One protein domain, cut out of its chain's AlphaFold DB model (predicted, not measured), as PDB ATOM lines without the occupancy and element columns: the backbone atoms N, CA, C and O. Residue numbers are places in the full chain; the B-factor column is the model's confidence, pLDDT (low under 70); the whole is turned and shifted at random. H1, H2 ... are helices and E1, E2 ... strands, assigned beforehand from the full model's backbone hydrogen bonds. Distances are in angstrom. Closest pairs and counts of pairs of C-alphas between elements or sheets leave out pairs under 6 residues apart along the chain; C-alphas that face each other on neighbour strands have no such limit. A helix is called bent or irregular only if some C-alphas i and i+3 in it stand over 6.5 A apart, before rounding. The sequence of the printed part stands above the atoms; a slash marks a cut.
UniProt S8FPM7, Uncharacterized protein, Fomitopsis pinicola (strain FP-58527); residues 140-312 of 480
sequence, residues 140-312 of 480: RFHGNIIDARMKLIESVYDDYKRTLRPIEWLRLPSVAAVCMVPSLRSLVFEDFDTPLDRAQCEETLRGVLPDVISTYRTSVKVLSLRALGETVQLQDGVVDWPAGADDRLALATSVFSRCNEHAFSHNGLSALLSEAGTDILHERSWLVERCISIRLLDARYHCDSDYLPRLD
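What this domain is: This is residues 140 to 312 of the 480 residues of an uncharacterized protein of Fomitopsis pinicola (strain FP-58527) (UniProt S8FPM7). A long bent helix, H5, makes a spine along much of an elongated domain: H1 and H4 pack on its first arm H5a, H1 crossing it, while H8 packs crosswise on its second arm H5b. The short H3 sits near the middle, and beyond H5b the small strand hairpin E1 and E2 and the short H6 lie far from the middle. The printed part has 173 residues, with eight named helices and two named strands in the order H1 H2 H3 H4 H5 E1 E2 H6 H7 H8; the two-strand sheet, E1 - E2, is antiparallel. The class is mostly helix, and the whole is compact, with a radius of gyration of the C-alphas of 16.8 A and spans of 51 by 32 by 31 A.

Where its parts are: H1, residues 140 to 161, is 29.3 A long and begins with C-alpha 140 at (-45.275, -46.087, 56.928). It is irregular, C-alphas 141 and 144 being 8.7 A apart, and has a kink of 41 degrees near residue 147. H2 is residues 166 to 169, H3 175 to 178 and H4 182 to 189. H5, residues 198 to 227, was assigned as one helix by its hydrogen bonds but is bent, with C-alphas 207 and 210 7.5 A apart; H5a is residues 198 to 207, 14.2 A, and H5b 210 to 227, 25.8 A. E1 is residues 233 to 235, E2 238 to 240 and H6 245 to 249. H7, residues 266 to 275, is 14.3 A long; H8, residues 287 to 296, is 14.8 A long and ends with C-alpha 296 at (-37.174, -46.515, 33.443).

How they stand to each other: H5 is the hub, its arms at a steep tilt of 52 degrees. H1, with residues 152 to 157 alone, touches H5a at a steep tilt of 63 degrees, closest at the C-alphas of Ile 153 and Cys 201, 6.1 A. H4 and H5a form a helical hairpin at 24 degrees, closest at the C-alphas of Leu 184 and Thr 204, 6.9 A. H1 touches H3, closest at the C-alphas of Glu 154 and Val 175, 5.9 A. H2 touches no helix. H5b, with residues 215 to 220 alone, touches H8, closest at the C-alphas of Tyr 216 and Leu 296, 5.2 A. H7 and H8 only just touch, with 3 pairs of C-alphas within 8 A, closest at Leu 273 and Ser 293, 6.7 A. H5b and H6 only just touch, also with 3 pairs, closest at the C-alphas of Leu 225 and Leu 249, 7.3 A. In the hairpin E1 and E2, N 238 and O 235 are within hydrogen-bond range at 2.9 A. Every O i to N i+4 pair is within range in H4, H5a, H5b, H6 and H7, but 16 of 18 in H1 and 3 of 6 in H8; H2 and H3 are too short for such a pair.

The domain as a whole: The C-alphas farthest apart, of Asp 193 and Thr 253, are 52.9 A apart. The printed part has no cut. The links H6 to H7 and H7 to H8 are long. The mean pLDDT of the printed part is 87.5; residues 259 to 261, 277 to 291 and 301 to 307 are under 70.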
ATOM      1  N   ARG A 140     -44.714 -45.436  55.741       85.31
ATOM      2  CA  ARG A 140     -45.275 -46.087  56.928       85.31
ATOM      3  C   ARG A 140     -45.399 -45.140  58.125       85.31
ATOM      4  O   ARG A 140     -46.330 -45.284  58.911       85.31
ATOM      5  N   PHE A 141     -44.454 -44.217  58.292       88.06
ATOM      6  CA  PHE A 141     -44.424 -43.297  59.434       88.06
ATOM      7  C   PHE A 141     -45.156 -41.974  59.168       88.06
ATOM      8  O   PHE A 141     -45.716 -41.397  60.095       88.06
ATOM      9  N   HIS A 142     -45.189 -41.521  57.914       91.00
ATOM     10  CA  HIS A 142     -45.689 -40.209  57.492       91.00
ATOM     11  C   HIS A 142     -46.737 -40.299  56.369       91.00
ATOM     12  O   HIS A 142     -46.952 -39.327  55.649       91.00
ATOM     13  N   GLY A 143     -47.406 -41.448  56.222       90.31
ATOM     14  CA  GLY A 143     -48.263 -41.761  55.070       90.31
ATOM     15  C   GLY A 143     -49.315 -40.704  54.756       90.31
ATOM     16  O   GLY A 143     -49.417 -40.282  53.616       90.31
ATOM     17  N   ASN A 144     -50.008 -40.169  55.766       93.62
ATOM     18  CA  ASN A 144     -51.016 -39.124  55.545       93.62
ATOM     19  C   ASN A 144     -50.438 -37.853  54.891       93.62
ATOM     20  O   ASN A 144     -51.092 -37.245  54.046       93.62
ATOM     21  N   ILE A 145     -49.228 -37.442  55.290       95.62
ATOM     22  CA  ILE A 145     -48.557 -36.251  54.745       95.62
ATOM     23  C   ILE A 145     -48.066 -36.550  53.330       95.62
ATOM     24  O   ILE A 145     -48.284 -35.750  52.421       95.62
ATOM     25  N   ILE A 146     -47.448 -37.715  53.128       94.25
ATOM     26  CA  ILE A 146     -46.940 -38.132  51.820       94.25
ATOM     27  C   ILE A 146     -48.085 -38.290  50.811       94.25
ATOM     28  O   ILE A 146     -47.990 -37.748  49.714       94.25
ATOM     29  N   ASP A 147     -49.195 -38.924  51.188       92.75
ATOM     30  CA  ASP A 147     -50.374 -39.084  50.331       92.75
ATOM     31  C   ASP A 147     -50.961 -37.727  49.927       92.75
ATOM     32  O   ASP A 147     -51.333 -37.525  48.771       92.75
ATOM     33  N   ALA A 148     -51.027 -36.769  50.859       95.69
ATOM     34  CA  ALA A 148     -51.485 -35.414  50.560       95.69
ATOM     35  C   ALA A 148     -50.552 -34.704  49.563       95.69
ATOM     36  O   ALA A 148     -51.022 -34.086  48.607       95.69
ATOM     37  N   ARG A 149     -49.233 -34.833  49.745       97.25
ATOM     38  CA  ARG A 149     -48.225 -34.257  48.841       97.25
ATOM     39  C   ARG A 149     -48.244 -34.901  47.461       97.25
ATOM     40  O   ARG A 149     -48.180 -34.197  46.458       97.25
ATOM     41  N   MET A 150     -48.384 -36.221  47.390       95.62
ATOM     42  CA  MET A 150     -48.495 -36.931  46.119       95.62
ATOM     43  C   MET A 150     -49.760 -36.559  45.362       95.62
ATOM     44  O   MET A 150     -49.672 -36.333  44.162       95.62
ATOM     45  N   LYS A 151     -50.903 -36.404  46.041       95.38
ATOM     46  CA  LYS A 151     -52.139 -35.896  45.418       95.38
ATOM     47  C   LYS A 151     -51.979 -34.478  44.877       95.38
ATOM     48  O   LYS A 151     -52.549 -34.146  43.840       95.38
ATOM     49  N   LEU A 152     -51.202 -33.635  45.558       97.50
ATOM     50  CA  LEU A 152     -50.895 -32.296  45.061       97.50
ATOM     51  C   LEU A 152     -50.057 -32.360  43.776       97.50
ATOM     52  O   LEU A 152     -50.404 -31.710  42.792       97.50
ATOM     53  N   ILE A 153     -49.005 -33.185  43.754       97.31
ATOM     54  CA  ILE A 153     -48.189 -33.412  42.550       97.31
ATOM     55  C   ILE A 153     -49.023 -34.037  41.429       97.31
ATOM     56  O   ILE A 153     -48.904 -33.608  40.286       97.31
ATOM     57  N   GLU A 154     -49.882 -35.006  41.739       96.25
ATOM     58  CA  GLU A 154     -50.815 -35.625  40.793       96.25
ATOM     59  C   GLU A 154     -51.720 -34.582  40.147       96.25
ATOM     60  O   GLU A 154     -51.800 -34.532  38.926       96.25
ATOM     61  N   SER A 155     -52.320 -33.686  40.938       97.12
ATOM     62  CA  SER A 155     -53.158 -32.608  40.407       97.12
ATOM     63  C   SER A 155     -52.398 -31.712  39.429       97.12
ATOM     64  O   SER A 155     -52.947 -31.358  38.388       97.12
ATOM     65  N   VAL A 156     -51.161 -31.328  39.756       98.06
ATOM     66  CA  VAL A 156     -50.322 -30.493  38.882       98.06
ATOM     67  C   VAL A 156     -49.895 -31.271  37.634       98.06
ATOM     68  O   VAL A 156     -49.840 -30.730  36.529       98.06
ATOM     69  N   TYR A 157     -49.620 -32.565  37.781       97.56
ATOM     70  CA  TYR A 157     -49.271 -33.422  36.659       97.56
ATOM     71  C   TYR A 157     -50.456 -33.672  35.725       97.56
ATOM     72  O   TYR A 157     -50.286 -33.708  34.508       97.56
ATOM     73  N   ASP A 158     -51.665 -33.772  36.264       96.62
ATOM     74  CA  ASP A 158     -52.890 -33.859  35.482       96.62
ATOM     75  C   ASP A 158     -53.160 -32.569  34.710       96.62
ATOM     76  O   ASP A 158     -53.601 -32.643  33.565       96.62
ATOM     77  N   ASP A 159     -52.832 -31.395  35.262       97.62
ATOM     78  CA  ASP A 159     -52.883 -30.143  34.496       97.62
ATOM     79  C   ASP A 159     -51.956 -30.198  33.282       97.62
ATOM     80  O   ASP A 159     -52.360 -29.816  32.184       97.62
ATOM     81  N   TYR A 160     -50.753 -30.760  33.434       97.50
ATOM     82  CA  TYR A 160     -49.882 -31.037  32.295       97.50
ATOM     83  C   TYR A 160     -50.507 -32.045  31.317       97.50
ATOM     84  O   TYR A 160     -50.520 -31.786  30.113       97.50
ATOM     85  N   LYS A 161     -51.075 -33.164  31.790       96.50
ATOM     86  CA  LYS A 161     -51.739 -34.152  30.913       96.50
ATOM     87  C   LYS A 161     -52.854 -33.517  30.089       96.50
ATOM     88  O   LYS A 161     -52.962 -33.808  28.902       96.50
ATOM     89  N   ARG A 162     -53.642 -32.607  30.671       97.12
ATOM     90  CA  ARG A 162     -54.706 -31.869  29.961       97.12
ATOM     91  C   ARG A 162     -54.192 -31.031  28.784       97.12
ATOM     92  O   ARG A 162     -54.989 -30.693  27.917       97.12
ATOM     93  N   THR A 163     -52.895 -30.717  28.729       97.25
ATOM     94  CA  THR A 163     -52.274 -30.031  27.577       97.25
ATOM     95  C   THR A 163     -51.906 -30.966  26.422       97.25
ATOM     96  O   THR A 163     -51.571 -30.494  25.337       97.25
ATOM     97  N   LEU A 164     -51.956 -32.280  26.643       96.75
ATOM     98  CA  LEU A 164     -51.619 -33.310  25.663       96.75
ATOM     99  C   LEU A 164     -52.873 -33.934  25.059       96.75
ATOM    100  O   LEU A 164     -53.966 -33.856  25.631       96.75
ATOM    101  N   ARG A 165     -52.701 -34.648  23.942       96.75
ATOM    102  CA  ARG A 165     -53.778 -35.499  23.438       96.75
ATOM    103  C   ARG A 165     -53.975 -36.687  24.382       96.75
ATOM    104  O   ARG A 165     -52.987 -37.283  24.813       96.75
ATOM    105  N   PRO A 166     -55.219 -37.085  24.669       96.31
ATOM    106  CA  PRO A 166     -55.500 -38.163  25.605       96.31
ATOM    107  C   PRO A 166     -54.759 -39.485  25.378       96.31
ATOM    108  O   PRO A 166     -54.242 -40.066  26.332       96.31
ATOM    109  N   ILE A 167     -54.610 -39.942  24.134       94.19
ATOM    110  CA  ILE A 167     -53.855 -41.173  23.838       94.19
ATOM    111  C   ILE A 167     -52.370 -41.081  24.238       94.19
ATOM    112  O   ILE A 167     -51.715 -42.092  24.495       94.19
ATOM    113  N   GLU A 168     -51.815 -39.869  24.326       94.56
ATOM    114  CA  GLU A 168     -50.425 -39.636  24.726       94.56
ATOM    115  C   GLU A 168     -50.229 -39.815  26.233       94.56
ATOM    116  O   GLU A 168     -49.107 -40.112  26.653       94.56
ATOM    117  N   TRP A 169     -51.297 -39.711  27.038       94.06
ATOM    118  CA  TRP A 169     -51.243 -39.942  28.484       94.06
ATOM    119  C   TRP A 169     -50.780 -41.356  28.817       94.06
ATOM    120  O   TRP A 169     -50.035 -41.543  29.774       94.06
ATOM    121  N   LEU A 170     -51.157 -42.336  27.991       90.81
ATOM    122  CA  LEU A 170     -50.758 -43.735  28.164       90.81
ATOM    123  C   LEU A 170     -49.243 -43.934  28.071       90.81
ATOM    124  O   LEU A 170     -48.707 -44.925  28.545       90.81
ATOM    125  N   ARG A 171     -48.530 -42.996  27.446       91.50
ATOM    126  CA  ARG A 171     -47.079 -43.081  27.226       91.50
ATOM    127  C   ARG A 171     -46.290 -42.229  28.210       91.50
ATOM    128  O   ARG A 171     -45.099 -41.982  27.999       91.50
ATOM    129  N   LEU A 172     -46.954 -41.717  29.237       94.25
ATOM    130  CA  LEU A 172     -46.338 -40.938  30.295       94.25
ATOM    131  C   LEU A 172     -45.907 -41.842  31.453       94.25
ATOM    132  O   LEU A 172     -46.548 -42.861  31.690       94.25
ATOM    133  N   PRO A 173     -44.848 -41.504  32.200       93.88
ATOM    134  CA  PRO A 173     -44.563 -42.182  33.459       93.88
ATOM    135  C   PRO A 173     -45.711 -41.981  34.458       93.88
ATOM    136  O   PRO A 173     -46.415 -40.971  34.426       93.88
ATOM    137  N   SER A 174     -45.889 -42.926  35.381       91.56
ATOM    138  CA  SER A 174     -46.866 -42.763  36.459       91.56
ATOM    139  C   SER A 174     -46.500 -41.598  37.384       91.56
ATOM    140  O   SER A 174     -45.327 -41.236  37.515       91.56
ATOM    141  N   VAL A 175     -47.488 -41.059  38.109       93.00
ATOM    142  CA  VAL A 175     -47.259 -40.036  39.149       93.00
ATOM    143  C   VAL A 175     -46.221 -40.515  40.156       93.00
ATOM    144  O   VAL A 175     -45.312 -39.770  40.515       93.00
ATOM    145  N   ALA A 176     -46.330 -41.765  40.604       90.44
ATOM    146  CA  ALA A 176     -45.410 -42.282  41.596       90.44
ATOM    147  C   ALA A 176     -43.991 -42.425  41.034       90.44
ATOM    148  O   ALA A 176     -43.053 -42.096  41.746       90.44
ATOM    149  N   ALA A 177     -43.807 -42.802  39.763       90.31
ATOM    150  CA  ALA A 177     -42.489 -42.776  39.130       90.31
ATOM    151  C   ALA A 177     -41.938 -41.343  39.075       90.31
ATOM    152  O   ALA A 177     -40.814 -41.099  39.508       90.31
ATOM    153  N   VAL A 178     -42.749 -40.379  38.629       94.25
ATOM    154  CA  VAL A 178     -42.392 -38.951  38.598       94.25
ATOM    155  C   VAL A 178     -41.971 -38.446  39.989       94.25
ATOM    156  O   VAL A 178     -40.953 -37.769  40.112       94.25
ATOM    157  N   CYS A 179     -42.663 -38.855  41.055       94.12
ATOM    158  CA  CYS A 179     -42.314 -38.516  42.440       94.12
ATOM    159  C   CYS A 179     -40.987 -39.128  42.922       94.12
ATOM    160  O   CYS A 179     -40.482 -38.722  43.963       94.12
ATOM    161  N   MET A 180     -40.404 -40.087  42.199       91.81
ATOM    162  CA  MET A 180     -39.110 -40.685  42.550       91.81
ATOM    163  C   MET A 180     -37.915 -39.942  41.944       91.81
ATOM    164  O   MET A 180     -36.771 -40.218  42.319       91.81
ATOM    165  N   VAL A 181     -38.159 -38.974  41.058       93.19
ATOM    166  CA  VAL A 181     -37.134 -38.063  40.529       93.19
ATOM    167  C   VAL A 181     -36.573 -37.225  41.681       93.19
ATOM    168  O   VAL A 181     -37.370 -36.693  42.450       93.19
ATOM    169  N   PRO A 182     -35.242 -37.053  41.825       94.06
ATOM    170  CA  PRO A 182     -34.639 -36.472  43.030       94.06
ATOM    171  C   PRO A 182     -35.283 -35.172  43.536       94.06
ATOM    172  O   PRO A 182     -35.578 -35.071  44.727       94.06
ATOM    173  N   SER A 183     -35.557 -34.211  42.648       96.50
ATOM    174  CA  SER A 183     -36.158 -32.923  43.024       96.50
ATOM    175  C   SER A 183     -37.574 -33.080  43.588       96.50
ATOM    176  O   SER A 183     -37.878 -32.533  44.641       96.50
ATOM    177  N   LEU A 184     -38.428 -33.877  42.938       96.56
ATOM    178  CA  LEU A 184     -39.803 -34.123  43.394       96.56
ATOM    179  C   LEU A 184     -39.844 -35.052  44.610       96.56
ATOM    180  O   LEU A 184     -40.632 -34.838  45.525       96.56
ATOM    181  N   ARG A 185     -38.946 -36.037  44.664       95.44
ATOM    182  CA  ARG A 185     -38.797 -36.943  45.804       95.44
ATOM    183  C   ARG A 185     -38.504 -36.174  47.084       95.44
ATOM    184  O   ARG A 185     -39.078 -36.499  48.115       95.44
ATOM    185  N   SER A 186     -37.657 -35.150  47.007       96.25
ATOM    186  CA  SER A 186     -37.344 -34.296  48.156       96.25
ATOM    187  C   SER A 186     -38.597 -33.556  48.645       96.25
ATOM    188  O   SER A 186     -38.894 -33.578  49.833       96.25
ATOM    189  N   LEU A 187     -39.419 -33.020  47.733       97.25
ATOM    190  CA  LEU A 187     -40.693 -32.375  48.098       97.25
ATOM    191  C   LEU A 187     -41.675 -33.326  48.790       97.25
ATOM    192  O   LEU A 187     -42.439 -32.909  49.657       97.25
ATOM    193  N   VAL A 188     -41.690 -34.600  48.394       96.62
ATOM    194  CA  VAL A 188     -42.626 -35.592  48.937       96.62
ATOM    195  C   VAL A 188     -42.136 -36.156  50.269       96.62
ATOM    196  O   VAL A 188     -42.898 -36.188  51.237       96.62
ATOM    197  N   PHE A 189     -40.876 -36.587  50.323       94.69
ATOM    198  CA  PHE A 189     -40.337 -37.453  51.374       94.69
ATOM    199  C   PHE A 189     -39.386 -36.749  52.353       94.69
ATOM    200  O   PHE A 189     -38.869 -37.408  53.256       94.69
ATOM    201  N   GLU A 190     -39.146 -35.446  52.206       95.19
ATOM    202  CA  GLU A 190     -38.312 -34.661  53.125       95.19
ATOM    203  C   GLU A 190     -39.115 -33.522  53.769       95.19
ATOM    204  O   GLU A 190     -40.174 -33.139  53.275       95.19
ATOM    205  N   ASP A 191     -38.626 -33.012  54.904       95.62
ATOM    206  CA  ASP A 191     -39.211 -31.893  55.660       95.62
ATOM    207  C   ASP A 191     -40.736 -31.982  55.861       95.62
ATOM    208  O   ASP A 191     -41.503 -31.234  55.264       95.62
ATOM    209  N   PHE A 192     -41.209 -32.913  56.695       96.25
ATOM    210  CA  PHE A 192     -42.649 -33.107  56.934       96.25
ATOM    211  C   PHE A 192     -43.317 -31.994  57.756       96.25
ATOM    212  O   PHE A 192     -44.544 -31.992  57.865       96.25
ATOM    213  N   ASP A 193     -42.536 -31.074  58.326       97.00
ATOM    214  CA  ASP A 193     -43.040 -29.975  59.155       97.00
ATOM    215  C   ASP A 193     -43.499 -28.781  58.304       97.00
ATOM    216  O   ASP A 193     -44.367 -28.009  58.726       97.00
ATOM    217  N   THR A 194     -42.977 -28.652  57.081       96.38
ATOM    218  CA  THR A 194     -43.356 -27.596  56.137       96.38
ATOM    219  C   THR A 194     -44.479 -28.067  55.202       96.38
ATOM    220  O   THR A 194     -44.320 -29.052  54.471       96.38
ATOM    221  N   PRO A 195     -45.636 -27.380  55.154       96.25
ATOM    222  CA  PRO A 195     -46.662 -27.661  54.155       96.25
ATOM    223  C   PRO A 195     -46.118 -27.469  52.736       96.25
ATOM    224  O   PRO A 195     -45.479 -26.462  52.444       96.25
ATOM    225  N   LEU A 196     -46.386 -28.430  51.850       97.50
ATOM    226  CA  LEU A 196     -45.988 -28.329  50.448       97.50
ATOM    227  C   LEU A 196     -46.952 -27.397  49.708       97.50
ATOM    228  O   LEU A 196     -48.161 -27.635  49.708       97.50
ATOM    229  N   ASP A 197     -46.413 -26.354  49.084       96.75
ATOM    230  CA  ASP A 197     -47.191 -25.403  48.294       96.75
ATOM    231  C   ASP A 197     -47.320 -25.839  46.825       96.75
ATOM    232  O   ASP A 197     -46.412 -26.437  46.239       96.75
ATOM    233  N   ARG A 198     -48.455 -25.501  46.203       97.81
ATOM    234  CA  ARG A 198     -48.742 -25.846  44.806       97.81
ATOM    235  C   ARG A 198     -47.776 -25.169  43.836       97.81
ATOM    236  O   ARG A 198     -47.353 -25.820  42.883       97.81
ATOM    237  N   ALA A 199     -47.409 -23.903  44.060       98.06
ATOM    238  CA  ALA A 199     -46.528 -23.182  43.141       98.06
ATOM    239  C   ALA A 199     -45.129 -23.815  43.105       98.06
ATOM    240  O   ALA A 199     -44.542 -23.954  42.033       98.06
ATOM    241  N   GLN A 200     -44.642 -24.300  44.253       97.94
ATOM    242  CA  GLN A 200     -43.392 -25.059  44.333       97.94
ATOM    243  C   GLN A 200     -43.462 -26.371  43.534       97.94
ATOM    244  O   GLN A 200     -42.507 -26.716  42.829       97.94
ATOM    245  N   CYS A 201     -44.587 -27.095  43.602       98.00
ATOM    246  CA  CYS A 201     -44.816 -28.281  42.773       98.00
ATOM    247  C   CYS A 201     -44.829 -27.940  41.278       98.00
ATOM    248  O   CYS A 201     -44.186 -28.640  40.500       98.00
ATOM    249  N   GLU A 202     -45.529 -26.878  40.876       98.12
ATOM    250  CA  GLU A 202     -45.622 -26.427  39.480       98.12
ATOM    251  C   GLU A 202     -44.263 -26.035  38.903       98.12
ATOM    252  O   GLU A 202     -43.913 -26.480  37.808       98.12
ATOM    253  N   GLU A 203     -43.486 -25.238  39.635       98.12
ATOM    254  CA  GLU A 203     -42.139 -24.830  39.232       98.12
ATOM    255  C   GLU A 203     -41.213 -26.043  39.098       98.12
ATOM    256  O   GLU A 203     -40.586 -26.240  38.053       98.12
ATOM    257  N   THR A 204     -41.181 -26.896  40.126       97.75
ATOM    258  CA  THR A 204     -40.309 -28.077  40.145       97.75
ATOM    259  C   THR A 204     -40.688 -29.055  39.039       97.75
ATOM    260  O   THR A 204     -39.814 -29.507  38.299       97.75
ATOM    261  N   LEU A 205     -41.982 -29.365  38.886       97.25
ATOM    262  CA  LEU A 205     -42.464 -30.283  37.858       97.25
ATOM    263  C   LEU A 205     -42.160 -29.734  36.464       97.25
ATOM    264  O   LEU A 205     -41.604 -30.456  35.647       97.25
ATOM    265  N   ARG A 206     -42.440 -28.453  36.197       97.19
ATOM    266  CA  ARG A 206     -42.127 -27.816  34.906       97.19
ATOM    267  C   ARG A 206     -40.641 -27.916  34.562       97.19
ATOM    268  O   ARG A 206     -40.316 -28.143  33.400       97.19
ATOM    269  N   GLY A 207     -39.766 -27.760  35.556       97.62
ATOM    270  CA  GLY A 207     -38.319 -27.843  35.375       97.62
ATOM    271  C   GLY A 207     -37.806 -29.247  35.047       97.62
ATOM    272  O   GLY A 207     -36.883 -29.370  34.252       97.62
ATOM    273  N   VAL A 208     -38.393 -30.302  35.625       97.00
ATOM    274  CA  VAL A 208     -37.877 -31.680  35.464       97.00
ATOM    275  C   VAL A 208     -38.641 -32.520  34.442       97.00
ATOM    276  O   VAL A 208     -38.114 -33.504  33.926       97.00
ATOM    277  N   LEU A 209     -39.897 -32.183  34.157       95.81
ATOM    278  CA  LEU A 209     -40.803 -33.080  33.448       95.81
ATOM    279  C   LEU A 209     -40.394 -33.403  31.997       95.81
ATOM    280  O   LEU A 209     -40.511 -34.574  31.627       95.81
ATOM    281  N   PRO A 210     -39.894 -32.453  31.179       96.19
ATOM    282  CA  PRO A 210     -39.431 -32.769  29.826       96.19
ATOM    283  C   PRO A 210     -38.349 -33.861  29.808       96.19
ATOM    284  O   PRO A 210     -38.466 -34.834  29.059       96.19
ATOM    285  N   ASP A 211     -37.352 -33.752  30.691       94.94
ATOM    286  CA  ASP A 211     -36.243 -34.707  30.790       94.94
ATOM    287  C   ASP A 211     -36.711 -36.067  31.307       94.94
ATOM    288  O   ASP A 211     -36.298 -37.112  30.798       94.94
ATOM    289  N   VAL A 212     -37.625 -36.067  32.277       94.00
ATOM    290  CA  VAL A 212     -38.227 -37.281  32.843       94.00
ATOM    291  C   VAL A 212     -39.018 -38.045  31.781       94.00
ATOM    292  O   VAL A 212     -38.832 -39.253  31.632       94.00
ATOM    293  N   ILE A 213     -39.860 -37.362  30.997       95.25
ATOM    294  CA  ILE A 213     -40.636 -37.988  29.913       95.25
ATOM    295  C   ILE A 213     -39.710 -38.495  28.806       95.25
ATOM    296  O   ILE A 213     -39.902 -39.608  28.309       95.25
ATOM    297  N   SER A 214     -38.705 -37.704  28.423       93.69
ATOM    298  CA  SER A 214     -37.722 -38.087  27.405       93.69
ATOM    299  C   SER A 214     -36.939 -39.332  27.826       93.69
ATOM    300  O   SER A 214     -36.856 -40.305  27.069       93.69
ATOM    301  N   THR A 215     -36.444 -39.351  29.066       92.38
ATOM    302  CA  THR A 215     -35.698 -40.482  29.629       92.38
ATOM    303  C   THR A 215     -36.582 -41.719  29.725       92.38
ATOM    304  O   THR A 215     -36.176 -42.787  29.280       92.38
ATOM    305  N   TYR A 216     -37.819 -41.575  30.209       93.31
ATOM    306  CA  TYR A 216     -38.784 -42.671  30.282       93.31
ATOM    307  C   TYR A 216     -39.041 -43.310  28.912       93.31
ATOM    308  O   TYR A 216     -38.893 -44.522  28.746       93.31
ATOM    309  N   ARG A 217     -39.372 -42.501  27.897       93.44
ATOM    310  CA  ARG A 217     -39.636 -42.990  26.533       93.44
ATOM    311  C   ARG A 217     -38.406 -43.651  25.920       93.44
ATOM    312  O   ARG A 217     -38.517 -44.723  25.327       93.44
ATOM    313  N   THR A 218     -37.240 -43.041  26.111       92.81
ATOM    314  CA  THR A 218     -35.951 -43.587  25.672       92.81
ATOM    315  C   THR A 218     -35.705 -44.953  26.299       92.81
ATOM    316  O   THR A 218     -35.417 -45.910  25.586       92.81
ATOM    317  N   SER A 219     -35.913 -45.081  27.608       91.25
ATOM    318  CA  SER A 219     -35.768 -46.337  28.335       91.25
ATOM    319  C   SER A 219     -36.700 -47.431  27.823       91.25
ATOM    320  O   SER A 219     -36.253 -48.545  27.557       91.25
ATOM    321  N   VAL A 220     -37.987 -47.124  27.629       91.69
ATOM    322  CA  VAL A 220     -38.960 -48.087  27.082       91.69
ATOM    323  C   VAL A 220     -38.552 -48.532  25.672       91.69
ATOM    324  O   VAL A 220     -38.607 -49.725  25.362       91.69
ATOM    325  N   LYS A 221     -38.081 -47.601  24.833       93.81
ATOM    326  CA  LYS A 221     -37.589 -47.890  23.478       93.81
ATOM    327  C   LYS A 221     -36.346 -48.781  23.495       93.81
ATOM    328  O   LYS A 221     -36.323 -49.792  22.798       93.81
ATOM    329  N   VAL A 222     -35.348 -48.464  24.322       91.50
ATOM    330  CA  VAL A 222     -34.127 -49.274  24.480       91.50
ATOM    331  C   VAL A 222     -34.473 -50.697  24.907       91.50
ATOM    332  O   VAL A 222     -33.974 -51.650  24.312       91.50
ATOM    333  N   LEU A 223     -35.333 -50.855  25.915       90.19
ATOM    334  CA  LEU A 223     -35.738 -52.174  26.400       90.19
ATOM    335  C   LEU A 223     -36.468 -52.979  25.325       90.19
ATOM    336  O   LEU A 223     -36.180 -54.160  25.155       90.19
ATOM    337  N   SER A 224     -37.359 -52.334  24.574       92.50
ATOM    338  CA  SER A 224     -38.091 -52.987  23.485       92.50
ATOM    339  C   SER A 224     -37.144 -53.444  22.368       92.50
ATOM    340  O   SER A 224     -37.228 -54.574  21.903       92.50
ATOM    341  N   LEU A 225     -36.178 -52.611  21.972       93.62
ATOM    342  CA  LEU A 225     -35.182 -52.979  20.958       93.62
ATOM    343  C   LEU A 225     -34.274 -54.120  21.431       93.62
ATOM    344  O   LEU A 225     -34.034 -55.066  20.686       93.62
ATOM    345  N   ARG A 226     -33.816 -54.085  22.685       91.25
ATOM    346  CA  ARG A 226     -33.023 -55.184  23.260       91.25
ATOM    347  C   ARG A 226     -33.803 -56.489  23.313       91.25
ATOM    348  O   ARG A 226     -33.232 -57.536  23.034       91.25
ATOM    349  N   ALA A 227     -35.096 -56.428  23.626       91.31
ATOM    350  CA  ALA A 227     -35.968 -57.594  23.585       91.31
ATOM    351  C   ALA A 227     -36.047 -58.195  22.169       91.31
ATOM    352  O   ALA A 227     -36.079 -59.414  22.037       91.31
ATOM    353  N   LEU A 228     -35.977 -57.367  21.120       93.25
ATOM    354  CA  LEU A 228     -35.865 -57.805  19.721       93.25
ATOM    355  C   LEU A 228     -34.469 -58.338  19.334       93.25
ATOM    356  O   LEU A 228     -34.272 -58.732  18.188       93.25
ATOM    357  N   GLY A 229     -33.507 -58.366  20.263       92.31
ATOM    358  CA  GLY A 229     -32.126 -58.788  20.014       92.31
ATOM    359  C   GLY A 229     -31.216 -57.685  19.465       92.31
ATOM    360  O   GLY A 229     -30.071 -57.955  19.109       92.31
ATOM    361  N   GLU A 230     -31.691 -56.438  19.403       92.00
ATOM    362  CA  GLU A 230     -30.893 -55.313  18.918       92.00
ATOM    363  C   GLU A 230     -29.869 -54.868  19.968       92.00
ATOM    364  O   GLU A 230     -30.161 -54.730  21.162       92.00
ATOM    365  N   THR A 231     -28.653 -54.570  19.514       88.75
ATOM    366  CA  THR A 231     -27.622 -53.989  20.380       88.75
ATOM    367  C   THR A 231     -27.796 -52.477  20.426       88.75
ATOM    368  O   THR A 231     -27.496 -51.787  19.458       88.75
ATOM    369  N   VAL A 232     -28.257 -51.955  21.565       88.69
ATOM    370  CA  VAL A 232     -28.402 -50.509  21.787       88.69
ATOM    371  C   VAL A 232     -27.355 -50.030  22.786       88.69
ATOM    372  O   VAL A 232     -27.398 -50.408  23.968       88.69
ATOM    373  N   GLN A 233     -26.423 -49.201  22.310       86.31
ATOM    374  CA  GLN A 233     -25.412 -48.565  23.149       86.31
ATOM    375  C   GLN A 233     -25.928 -47.243  23.716       86.31
ATOM    376  O   GLN A 233     -26.464 -46.399  23.003       86.31
ATOM    377  N   LEU A 234     -25.732 -47.076  25.021       82.69
ATOM    378  CA  LEU A 234     -25.963 -45.832  25.743       82.69
ATOM    379  C   LEU A 234     -24.611 -45.329  26.232       82.69
ATOM    380  O   LEU A 234     -23.991 -45.977  27.078       82.69
ATOM    381  N   GLN A 235     -24.159 -44.193  25.705       81.25
ATOM    382  CA  GLN A 235     -22.947 -43.514  26.162       81.25
ATOM    383  C   GLN A 235     -23.320 -42.097  26.590       81.25
ATOM    384  O   GLN A 235     -23.878 -41.338  25.805       81.25
ATOM    385  N   ASP A 236     -23.073 -41.765  27.858       80.56
ATOM    386  CA  ASP A 236     -23.290 -40.425  28.423       80.56
ATOM    387  C   ASP A 236     -24.691 -39.827  28.179       80.56
ATOM    388  O   ASP A 236     -24.860 -38.626  28.000       80.56
ATOM    389  N   GLY A 237     -25.721 -40.679  28.173       76.06
ATOM    390  CA  GLY A 237     -27.110 -40.267  27.930       76.06
ATOM    391  C   GLY A 237     -27.464 -40.054  26.455       76.06
ATOM    392  O   GLY A 237     -28.633 -39.844  26.142       76.06
ATOM    393  N   VAL A 238     -26.497 -40.172  25.543       84.69
ATOM    394  CA  VAL A 238     -26.740 -40.221  24.100       84.69
ATOM    395  C   VAL A 238     -26.984 -41.673  23.694       84.69
ATOM    396  O   VAL A 238     -26.218 -42.575  24.042       84.69
ATOM    397  N   VAL A 239     -28.079 -41.898  22.967       88.19
ATOM    398  CA  VAL A 239     -28.432 -43.219  22.438       88.19
ATOM    399  C   VAL A 239     -28.102 -43.274  20.959       88.19
ATOM    400  O   VAL A 239     -28.623 -42.477  20.179       88.19
ATOM    401  N   ASP A 240     -27.264 -44.236  20.582       91.62
ATOM    402  CA  ASP A 240     -27.039 -44.572  19.181       91.62
ATOM    403  C   ASP A 240     -28.157 -45.514  18.721       91.62
ATOM    404  O   ASP A 240     -28.196 -46.699  19.077       91.62
ATOM    405  N   TRP A 241     -29.144 -44.954  18.020       94.62
ATOM    406  CA  TRP A 241     -30.299 -45.717  17.565       94.62
ATOM    407  C   TRP A 241     -29.940 -46.528  16.323       94.62
ATOM    408  O   TRP A 241     -29.489 -45.958  15.327       94.62
ATOM    409  N   PRO A 242     -30.224 -47.838  16.308       93.75
ATOM    410  CA  PRO A 242     -30.011 -48.623  15.107       93.75
ATOM    411  C   PRO A 242     -30.968 -48.139  14.000       93.75
ATOM    412  O   PRO A 242     -32.121 -47.784  14.266       93.75
ATOM    413  N   ALA A 243     -30.506 -48.123  12.746       95.75
ATOM    414  CA  ALA A 243     -31.278 -47.599  11.612       95.75
ATOM    415  C   ALA A 243     -32.672 -48.253  11.516       95.75
ATOM    416  O   ALA A 243     -32.790 -49.471  11.614       95.75
ATOM    417  N   GLY A 244     -33.736 -47.455  11.371       95.94
ATOM    418  CA  GLY A 244     -35.115 -47.969  11.340       95.94
ATOM    419  C   GLY A 244     -35.608 -48.542  12.679       95.94
ATOM    420  O   GLY A 244     -36.449 -49.437  12.702       95.94
ATOM    421  N   ALA A 245     -35.059 -48.095  13.818       96.00
ATOM    422  CA  ALA A 245     -35.511 -48.518  15.150       96.00
ATOM    423  C   ALA A 245     -37.027 -48.338  15.351       96.00
ATOM    424  O   ALA A 245     -37.688 -49.253  15.835       96.00
ATOM    425  N   ASP A 246     -37.568 -47.180  14.969       96.12
ATOM    426  CA  ASP A 246     -39.000 -46.895  15.111       96.12
ATOM    427  C   ASP A 246     -39.851 -47.765  14.182       96.12
ATOM    428  O   ASP A 246     -40.857 -48.311  14.624       96.12
ATOM    429  N   ASP A 247     -39.409 -47.978  12.939       96.38
ATOM    430  CA  ASP A 247     -40.121 -48.835  11.988       96.38
ATOM    431  C   ASP A 247     -40.205 -50.282  12.479       96.38
ATOM    432  O   ASP A 247     -41.269 -50.887  12.400       96.38
ATOM    433  N   ARG A 248     -39.124 -50.820  13.059       96.44
ATOM    434  CA  ARG A 248     -39.126 -52.167  13.650       96.44
ATOM    435  C   ARG A 248     -40.087 -52.277  14.825       96.44
ATOM    436  O   ARG A 248     -40.852 -53.234  14.896       96.44
ATOM    437  N   LEU A 249     -40.081 -51.308  15.738       96.06
ATOM    438  CA  LEU A 249     -41.007 -51.302  16.877       96.06
ATOM    439  C   LEU A 249     -42.470 -51.105  16.460       96.06
ATOM    440  O   LEU A 249     -43.363 -51.522  17.197       96.06
ATOM    441  N   ALA A 250     -42.707 -50.494  15.298       95.69
ATOM    442  CA  ALA A 250     -44.033 -50.313  14.717       95.69
ATOM    443  C   ALA A 250     -44.569 -51.559  13.987       95.69
ATOM    444  O   ALA A 250     -45.744 -51.575  13.629       95.69
ATOM    445  N   LEU A 251     -43.754 -52.598  13.769       97.19
ATOM    446  CA  LEU A 251     -44.225 -53.844  13.157       97.19
ATOM    447  C   LEU A 251     -45.219 -54.568  14.069       97.19
ATOM    448  O   LEU A 251     -45.030 -54.642  15.285       97.19
ATOM    449  N   ALA A 252     -46.235 -55.196  13.478       95.75
ATOM    450  CA  ALA A 252     -47.187 -56.025  14.218       95.75
ATOM    451  C   ALA A 252     -46.500 -57.230  14.889       95.75
ATOM    452  O   ALA A 252     -46.944 -57.699  15.935       95.75
ATOM    453  N   THR A 253     -45.401 -57.717  14.304       96.38
ATOM    454  CA  THR A 253     -44.593 -58.838  14.812       96.38
ATOM    455  C   THR A 253     -43.702 -58.463  16.001       96.38
ATOM    456  O   THR A 253     -43.154 -59.358  16.653       96.38
ATOM    457  N   SER A 254     -43.582 -57.172  16.331       96.25
ATOM    458  CA  SER A 254     -42.909 -56.681  17.540       96.25
ATOM    459  C   SER A 254     -43.816 -56.838  18.757       96.25
ATOM    460  O   SER A 254     -44.361 -55.873  19.304       96.25
ATOM    461  N   VAL A 255     -43.991 -58.098  19.152       94.19
ATOM    462  CA  VAL A 255     -44.815 -58.516  20.284       94.19
ATOM    463  C   VAL A 255     -43.924 -58.748  21.497       94.19
ATOM    464  O   VAL A 255     -42.960 -59.507  21.447       94.19
ATOM    465  N   PHE A 256     -44.249 -58.100  22.602       92.69
ATOM    466  CA  PHE A 256     -43.510 -58.180  23.852       92.69
ATOM    467  C   PHE A 256     -44.351 -58.859  24.909       92.69
ATOM    468  O   PHE A 256     -45.546 -58.610  24.971       92.69
ATOM    469  N   SER A 257     -43.742 -59.631  25.795       88.75
ATOM    470  CA  SER A 257     -44.419 -60.137  26.979       88.75
ATOM    471  C   SER A 257     -43.752 -59.672  28.255       88.75
ATOM    472  O   SER A 257     -42.543 -59.422  28.330       88.75
ATOM    473  N   ARG A 258     -44.587 -59.526  29.280       78.25
ATOM    474  CA  ARG A 258     -44.167 -59.246  30.646       78.25
ATOM    475  C   ARG A 258     -44.742 -60.351  31.505       78.25
ATOM    476  O   ARG A 258     -45.940 -60.354  31.773       78.25
ATOM    477  N   CYS A 259     -43.880 -61.283  31.914       69.94
ATOM    478  CA  CYS A 259     -44.301 -62.567  32.478       69.94
ATOM    479  C   CYS A 259     -45.039 -63.405  31.407       69.94
ATOM    480  O   CYS A 259     -45.643 -62.856  30.494       69.94
ATOM    481  N   ASN A 260     -45.003 -64.736  31.482       68.19
ATOM    482  CA  ASN A 260     -45.510 -65.634  30.420       68.19
ATOM    483  C   ASN A 260     -47.049 -65.644  30.244       68.19
ATOM    484  O   ASN A 260     -47.615 -66.665  29.867       68.19
ATOM    485  N   GLU A 261     -47.734 -64.565  30.609       69.62
ATOM    486  CA  GLU A 261     -49.194 -64.494  30.690       69.62
ATOM    487  C   GLU A 261     -49.788 -63.451  29.737       69.62
ATOM    488  O   GLU A 261     -50.958 -63.573  29.380       69.62
ATOM    489  N   HIS A 262     -49.011 -62.456  29.290       79.81
ATOM    490  CA  HIS A 262     -49.542 -61.367  28.472       79.81
ATOM    491  C   HIS A 262     -48.554 -60.912  27.401       79.81
ATOM    492  O   HIS A 262     -47.404 -60.605  27.718       79.81
ATOM    493  N   ALA A 263     -49.046 -60.810  26.166       84.88
ATOM    494  CA  ALA A 263     -48.375 -60.167  25.047       84.88
ATOM    495  C   ALA A 263     -48.822 -58.698  24.912       84.88
ATOM    496  O   ALA A 263     -49.899 -58.313  25.364       84.88
ATOM    497  N   PHE A 264     -48.016 -57.868  24.258       87.50
ATOM    498  CA  PHE A 264     -48.244 -56.439  24.066       87.50
ATOM    499  C   PHE A 264     -47.551 -55.971  22.785       87.50
ATOM    500  O   PHE A 264     -46.440 -56.398  22.488       87.50
ATOM    501  N   SER A 265     -48.149 -55.034  22.048       90.62
ATOM    502  CA  SER A 265     -47.384 -54.239  21.074       90.62
ATOM    503  C   SER A 265     -46.432 -53.286  21.804       90.62
ATOM    504  O   SER A 265     -46.574 -53.076  23.009       90.62
ATOM    505  N   HIS A 266     -45.503 -52.631  21.100       91.19
ATOM    506  CA  HIS A 266     -44.649 -51.607  21.720       91.19
ATOM    507  C   HIS A 266     -45.463 -50.507  22.437       91.19
ATOM    508  O   HIS A 266     -45.185 -50.156  23.585       91.19
ATOM    509  N   ASN A 267     -46.522 -50.006  21.789       89.38
ATOM    510  CA  ASN A 267     -47.409 -49.004  22.384       89.38
ATOM    511  C   ASN A 267     -48.179 -49.562  23.590       89.38
ATOM    512  O   ASN A 267     -48.293 -48.877  24.606       89.38
ATOM    513  N   GLY A 268     -48.663 -50.806  23.502       88.31
ATOM    514  CA  GLY A 268     -49.334 -51.481  24.615       88.31
ATOM    515  C   GLY A 268     -48.402 -51.718  25.802       88.31
ATOM    516  O   GLY A 268     -48.802 -51.538  26.946       88.31
ATOM    517  N   LEU A 269     -47.135 -52.038  25.542       88.81
ATOM    518  CA  LEU A 269     -46.110 -52.182  26.565       88.81
ATOM    519  C   LEU A 269     -45.821 -50.842  27.252       88.81
ATOM    520  O   LEU A 269     -45.711 -50.794  28.474       88.81
ATOM    521  N   SER A 270     -45.725 -49.749  26.490       88.88
ATOM    522  CA  SER A 270     -45.550 -48.407  27.060       88.88
ATOM    523  C   SER A 270     -46.709 -48.026  27.989       88.88
ATOM    524  O   SER A 270     -46.451 -47.532  29.088       88.88
ATOM    525  N   ALA A 271     -47.947 -48.335  27.581       88.38
ATOM    526  CA  ALA A 271     -49.151 -48.156  28.392       88.38
ATOM    527  C   ALA A 271     -49.134 -49.015  29.662       88.38
ATOM    528  O   ALA A 271     -49.316 -48.497  30.760       88.38
ATOM    529  N   LEU A 272     -48.812 -50.303  29.536       85.88
ATOM    530  CA  LEU A 272     -48.694 -51.216  30.673       85.88
ATOM    531  C   LEU A 272     -47.648 -50.739  31.689       85.88
ATOM    532  O   LEU A 272     -47.869 -50.819  32.892       85.88
ATOM    533  N   LEU A 273     -46.488 -50.272  31.221       85.81
ATOM    534  CA  LEU A 273     -45.413 -49.787  32.092       85.81
ATOM    535  C   LEU A 273     -45.777 -48.465  32.785       85.81
ATOM    536  O   LEU A 273     -45.313 -48.219  33.902       85.81
ATOM    537  N   SER A 274     -46.619 -47.647  32.146       85.75
ATOM    538  CA  SER A 274     -47.212 -46.452  32.750       85.75
ATOM    539  C   SER A 274     -48.184 -46.834  33.867       85.75
ATOM    540  O   SER A 274     -48.058 -46.354  34.993       85.75
ATOM    541  N   GLU A 275     -49.095 -47.767  33.583       82.44
ATOM    542  CA  GLU A 275     -50.129 -48.221  34.515       82.44
ATOM    543  C   GLU A 275     -49.545 -48.983  35.707       82.44
ATOM    544  O   GLU A 275     -49.873 -48.686  36.850       82.44
ATOM    545  N   ALA A 276     -48.598 -49.895  35.486       73.88
ATOM    546  CA  ALA A 276     -47.963 -50.663  36.561       73.88
ATOM    547  C   ALA A 276     -47.240 -49.782  37.598       73.88
ATOM    548  O   ALA A 276     -46.928 -50.231  38.703       73.88
ATOM    549  N   GLY A 277     -46.973 -48.521  37.250       67.00
ATOM    550  CA  GLY A 277     -46.396 -47.540  38.148       67.00
ATOM    551  C   GLY A 277     -47.403 -46.784  39.023       67.00
ATOM    552  O   GLY A 277     -46.954 -45.969  39.829       67.00
ATOM    553  N   THR A 278     -48.720 -46.943  38.884       62.97
ATOM    554  CA  THR A 278     -49.693 -46.161  39.681       62.97
ATOM    555  C   THR A 278     -49.754 -46.620  41.141       62.97
ATOM    556  O   THR A 278     -49.884 -45.788  42.034       62.97
ATOM    557  N   ASP A 279     -49.510 -47.907  41.411       61.06
ATOM    558  CA  ASP A 279     -49.614 -48.518  42.748       61.06
ATOM    559  C   ASP A 279     -48.269 -48.672  43.495       61.06
ATOM    560  O   ASP A 279     -48.117 -49.509  44.396       61.06
ATOM    561  N   ILE A 280     -47.264 -47.848  43.172       56.56
ATOM    562  CA  ILE A 280     -45.899 -47.967  43.729       56.56
ATOM    563  C   ILE A 280     -45.845 -47.863  45.263       56.56
ATOM    564  O   ILE A 280     -44.907 -48.373  45.870       56.56
ATOM    565  N   LEU A 281     -46.843 -47.275  45.926       54.84
ATOM    566  CA  LEU A 281     -46.863 -47.160  47.391       54.84
ATOM    567  C   LEU A 281     -47.879 -48.061  48.100       54.84
ATOM    568  O   LEU A 281     -47.768 -48.256  49.310       54.84
ATOM    569  N   HIS A 282     -48.801 -48.713  47.388       60.97
ATOM    570  CA  HIS A 282     -49.810 -49.571  48.017       60.97
ATOM    571  C   HIS A 282     -49.204 -50.889  48.529       60.97
ATOM    572  O   HIS A 282     -48.821 -51.708  47.704       60.97
ATOM    573  N   GLU A 283     -49.114 -51.135  49.846       57.22
ATOM    574  CA  GLU A 283     -48.364 -52.247  50.495       57.22
ATOM    575  C   GLU A 283     -48.507 -53.655  49.868       57.22
ATOM    576  O   GLU A 283     -47.638 -54.503  50.076       57.22
ATOM    577  N   ARG A 284     -49.580 -53.918  49.109       53.94
ATOM    578  CA  ARG A 284     -49.840 -55.195  48.413       53.94
ATOM    579  C   ARG A 284     -49.388 -55.256  46.949       53.94
ATOM    580  O   ARG A 284     -49.436 -56.335  46.371       53.94
ATOM    581  N   SER A 285     -48.987 -54.136  46.353       53.62
ATOM    582  CA  SER A 285     -48.450 -54.095  44.992       53.62
ATOM    583  C   SER A 285     -47.040 -54.684  44.979       53.62
ATOM    584  O   SER A 285     -46.222 -54.421  45.867       53.62
ATOM    585  N   TRP A 286     -46.777 -55.547  44.004       52.78
ATOM    586  CA  TRP A 286     -45.557 -56.334  43.921       52.78
ATOM    587  C   TRP A 286     -44.342 -55.404  43.785       52.78
ATOM    588  O   TRP A 286     -44.209 -54.682  42.802       52.78
ATOM    589  N   LEU A 287     -43.415 -55.451  44.754       53.47
ATOM    590  CA  LEU A 287     -42.184 -54.632  44.799       53.47
ATOM    591  C   LEU A 287     -41.379 -54.640  43.491       53.47
ATOM    592  O   LEU A 287     -40.727 -53.662  43.145       53.47
ATOM    593  N   VAL A 288     -41.475 -55.734  42.746       53.25
ATOM    594  CA  VAL A 288     -40.880 -55.901  41.425       53.25
ATOM    595  C   VAL A 288     -41.372 -54.857  40.421       53.25
ATOM    596  O   VAL A 288     -40.560 -54.259  39.721       53.25
ATOM    597  N   GLU A 289     -42.683 -54.618  40.348       56.72
ATOM    598  CA  GLU A 289     -43.267 -53.657  39.399       56.72
ATOM    599  C   GLU A 289     -42.833 -52.235  39.741       56.72
ATOM    600  O   GLU A 289     -42.516 -51.436  38.862       56.72
ATOM    601  N   ARG A 290     -42.693 -51.975  41.043       64.31
ATOM    602  CA  ARG A 290     -42.292 -50.682  41.589       64.31
ATOM    603  C   ARG A 290     -40.896 -50.257  41.168       64.31
ATOM    604  O   ARG A 290     -40.661 -49.084  40.888       64.31
ATOM    605  N   CYS A 291     -39.968 -51.208  41.105       65.81
ATOM    606  CA  CYS A 291     -38.609 -50.914  40.679       65.81
ATOM    607  C   CYS A 291     -38.525 -50.646  39.177       65.81
ATOM    608  O   CYS A 291     -37.655 -49.885  38.766       65.81
ATOM    609  N   ILE A 292     -39.403 -51.231  38.352       75.06
ATOM    610  CA  ILE A 292     -39.329 -51.059  36.896       75.06
ATOM    611  C   ILE A 292     -39.559 -49.598  36.535       75.06
ATOM    612  O   ILE A 292     -38.705 -49.013  35.878       75.06
ATOM    613  N   SER A 293     -40.640 -48.976  37.007       77.62
ATOM    614  CA  SER A 293     -40.938 -47.588  36.638       77.62
ATOM    615  C   SER A 293     -39.845 -46.620  37.100       77.62
ATOM    616  O   SER A 293     -39.488 -45.722  36.347       77.62
ATOM    617  N   ILE A 294     -39.236 -46.841  38.272       80.25
ATOM    618  CA  ILE A 294     -38.085 -46.043  38.743       80.25
ATOM    619  C   ILE A 294     -36.858 -46.279  37.859       80.25
ATOM    620  O   ILE A 294     -36.174 -45.331  37.482       80.25
ATOM    621  N   ARG A 295     -36.580 -47.534  37.493       83.94
ATOM    622  CA  ARG A 295     -35.462 -47.887  36.606       83.94
ATOM    623  C   ARG A 295     -35.650 -47.325  35.198       83.94
ATOM    624  O   ARG A 295     -34.663 -47.000  34.556       83.94
ATOM    625  N   LEU A 296     -36.886 -47.161  34.726       86.12
ATOM    626  CA  LEU A 296     -37.174 -46.515  33.443       86.12
ATOM    627  C   LEU A 296     -36.841 -45.016  33.444       86.12
ATOM    628  O   LEU A 296     -36.643 -44.445  32.375       86.12
ATOM    629  N   LEU A 297     -36.734 -44.378  34.611       84.62
ATOM    630  CA  LEU A 297     -36.348 -42.967  34.722       84.62
ATOM    631  C   LEU A 297     -34.840 -42.733  34.693       84.62
ATOM    632  O   LEU A 297     -34.392 -41.598  34.819       84.62
ATOM    633  N   ASP A 298     -34.049 -43.785  34.515       80.94
ATOM    634  CA  ASP A 298     -32.615 -43.667  34.324       80.94
ATOM    635  C   ASP A 298     -32.170 -44.758  33.354       80.94
ATOM    636  O   ASP A 298     -32.063 -45.939  33.695       80.94
ATOM    637  N   ALA A 299     -31.900 -44.333  32.118       70.38
ATOM    638  CA  ALA A 299     -31.535 -45.203  31.004       70.38
ATOM    639  C   ALA A 299     -30.247 -46.010  31.253       70.38
ATOM    640  O   ALA A 299     -29.868 -46.894  30.489       70.38
ATOM    641  N   ARG A 300     -29.533 -45.741  32.343       70.94
ATOM    642  CA  ARG A 300     -28.378 -46.535  32.725       70.94
ATOM    643  C   ARG A 300     -28.833 -47.850  33.404       70.94
ATOM    644  O   ARG A 300     -28.171 -48.874  33.238       70.94
ATOM    645  N   TYR A 301     -29.987 -47.900  34.084       68.88
ATOM    646  CA  TYR A 301     -30.462 -49.076  34.848       68.88
ATOM    647  C   TYR A 301     -31.103 -50.202  34.025       68.88
ATOM    648  O   TYR A 301     -31.855 -51.016  34.568       68.88
ATOM    649  N   HIS A 302     -30.787 -50.316  32.738       63.16
ATOM    650  CA  HIS A 302     -31.224 -51.437  31.902       63.16
ATOM    651  C   HIS A 302     -30.448 -52.724  32.236       63.16
ATOM    652  O   HIS A 302     -29.636 -53.200  31.442       63.16
ATOM    653  N   CYS A 303     -30.641 -53.248  33.444       54.56
ATOM    654  CA  CYS A 303     -30.028 -54.481  33.924       54.56
ATOM    655  C   CYS A 303     -30.798 -55.720  33.453       54.56
ATOM    656  O   CYS A 303     -32.017 -55.646  33.323       54.56
ATOM    657  N   ASP A 304     -30.094 -56.853  33.319       60.97
ATOM    658  CA  ASP A 304     -30.621 -58.219  33.134       60.97
ATOM    659  C   ASP A 304     -31.587 -58.610  34.263       60.97
ATOM    660  O   ASP A 304     -31.246 -59.335  35.204       60.97
ATOM    661  N   SER A 305     -32.788 -58.056  34.225       64.94
ATOM    662  CA  SER A 305     -33.855 -58.398  35.139       64.94
ATOM    663  C   SER A 305     -34.824 -59.305  34.413       64.94
ATOM    664  O   SER A 305     -35.254 -58.996  33.303       64.94
ATOM    665  N   ASP A 306     -35.235 -60.387  35.072       66.00
ATOM    666  CA  ASP A 306     -36.270 -61.280  34.551       66.00
ATOM    667  C   ASP A 306     -37.603 -60.569  34.283       66.00
ATOM    668  O   ASP A 306     -38.462 -61.108  33.589       66.00
ATOM    669  N   TYR A 307     -37.750 -59.357  34.817       68.19
ATOM    670  CA  TYR A 307     -38.929 -58.513  34.722       68.19
ATOM    671  C   TYR A 307     -38.876 -57.500  33.579       68.19
ATOM    672  O   TYR A 307     -39.824 -56.731  33.410       68.19
ATOM    673  N   LEU A 308     -37.779 -57.469  32.815       76.38
ATOM    674  CA  LEU A 308     -37.744 -56.704  31.580       76.38
ATOM    675  C   LEU A 308     -38.715 -57.307  30.555       76.38
ATOM    676  O   LEU A 308     -38.930 -58.523  30.559       76.38
ATOM    677  N   PRO A 309     -39.275 -56.473  29.665       85.25
ATOM    678  CA  PRO A 309     -40.026 -56.965  28.520       85.25
ATOM    679  C   PRO A 309     -39.161 -57.945  27.727       85.25
ATOM    680  O   PRO A 309     -37.984 -57.678  27.480       85.25
ATOM    681  N   ARG A 310     -39.741 -59.076  27.334       90.50
ATOM    682  CA  ARG A 310     -39.104 -60.058  26.451       90.50
ATOM    683  C   ARG A 310     -39.834 -60.067  25.124       90.50
ATOM    684  O   ARG A 310     -41.016 -59.738  25.086       90.50
ATOM    685  N   LEU A 311     -39.153 -60.439  24.045       92.69
ATOM    686  CA  LEU A 311     -39.850 -60.752  22.804       92.69
ATOM    687  C   LEU A 311     -40.724 -61.977  23.060       92.69
ATOM    688  O   LEU A 311     -40.227 -63.026  23.471       92.69
ATOM    689  N   ASP A 312     -42.019 -61.830  22.825       91.56
ATOM    690  CA  ASP A 312     -42.946 -62.944  22.869       91.56
ATOM    691  C   ASP A 312     -42.816 -63.717  21.557       91.56
ATOM    692  O   ASP A 312     -43.453 -63.397  20.551       91.56
TER     693      ASP A 312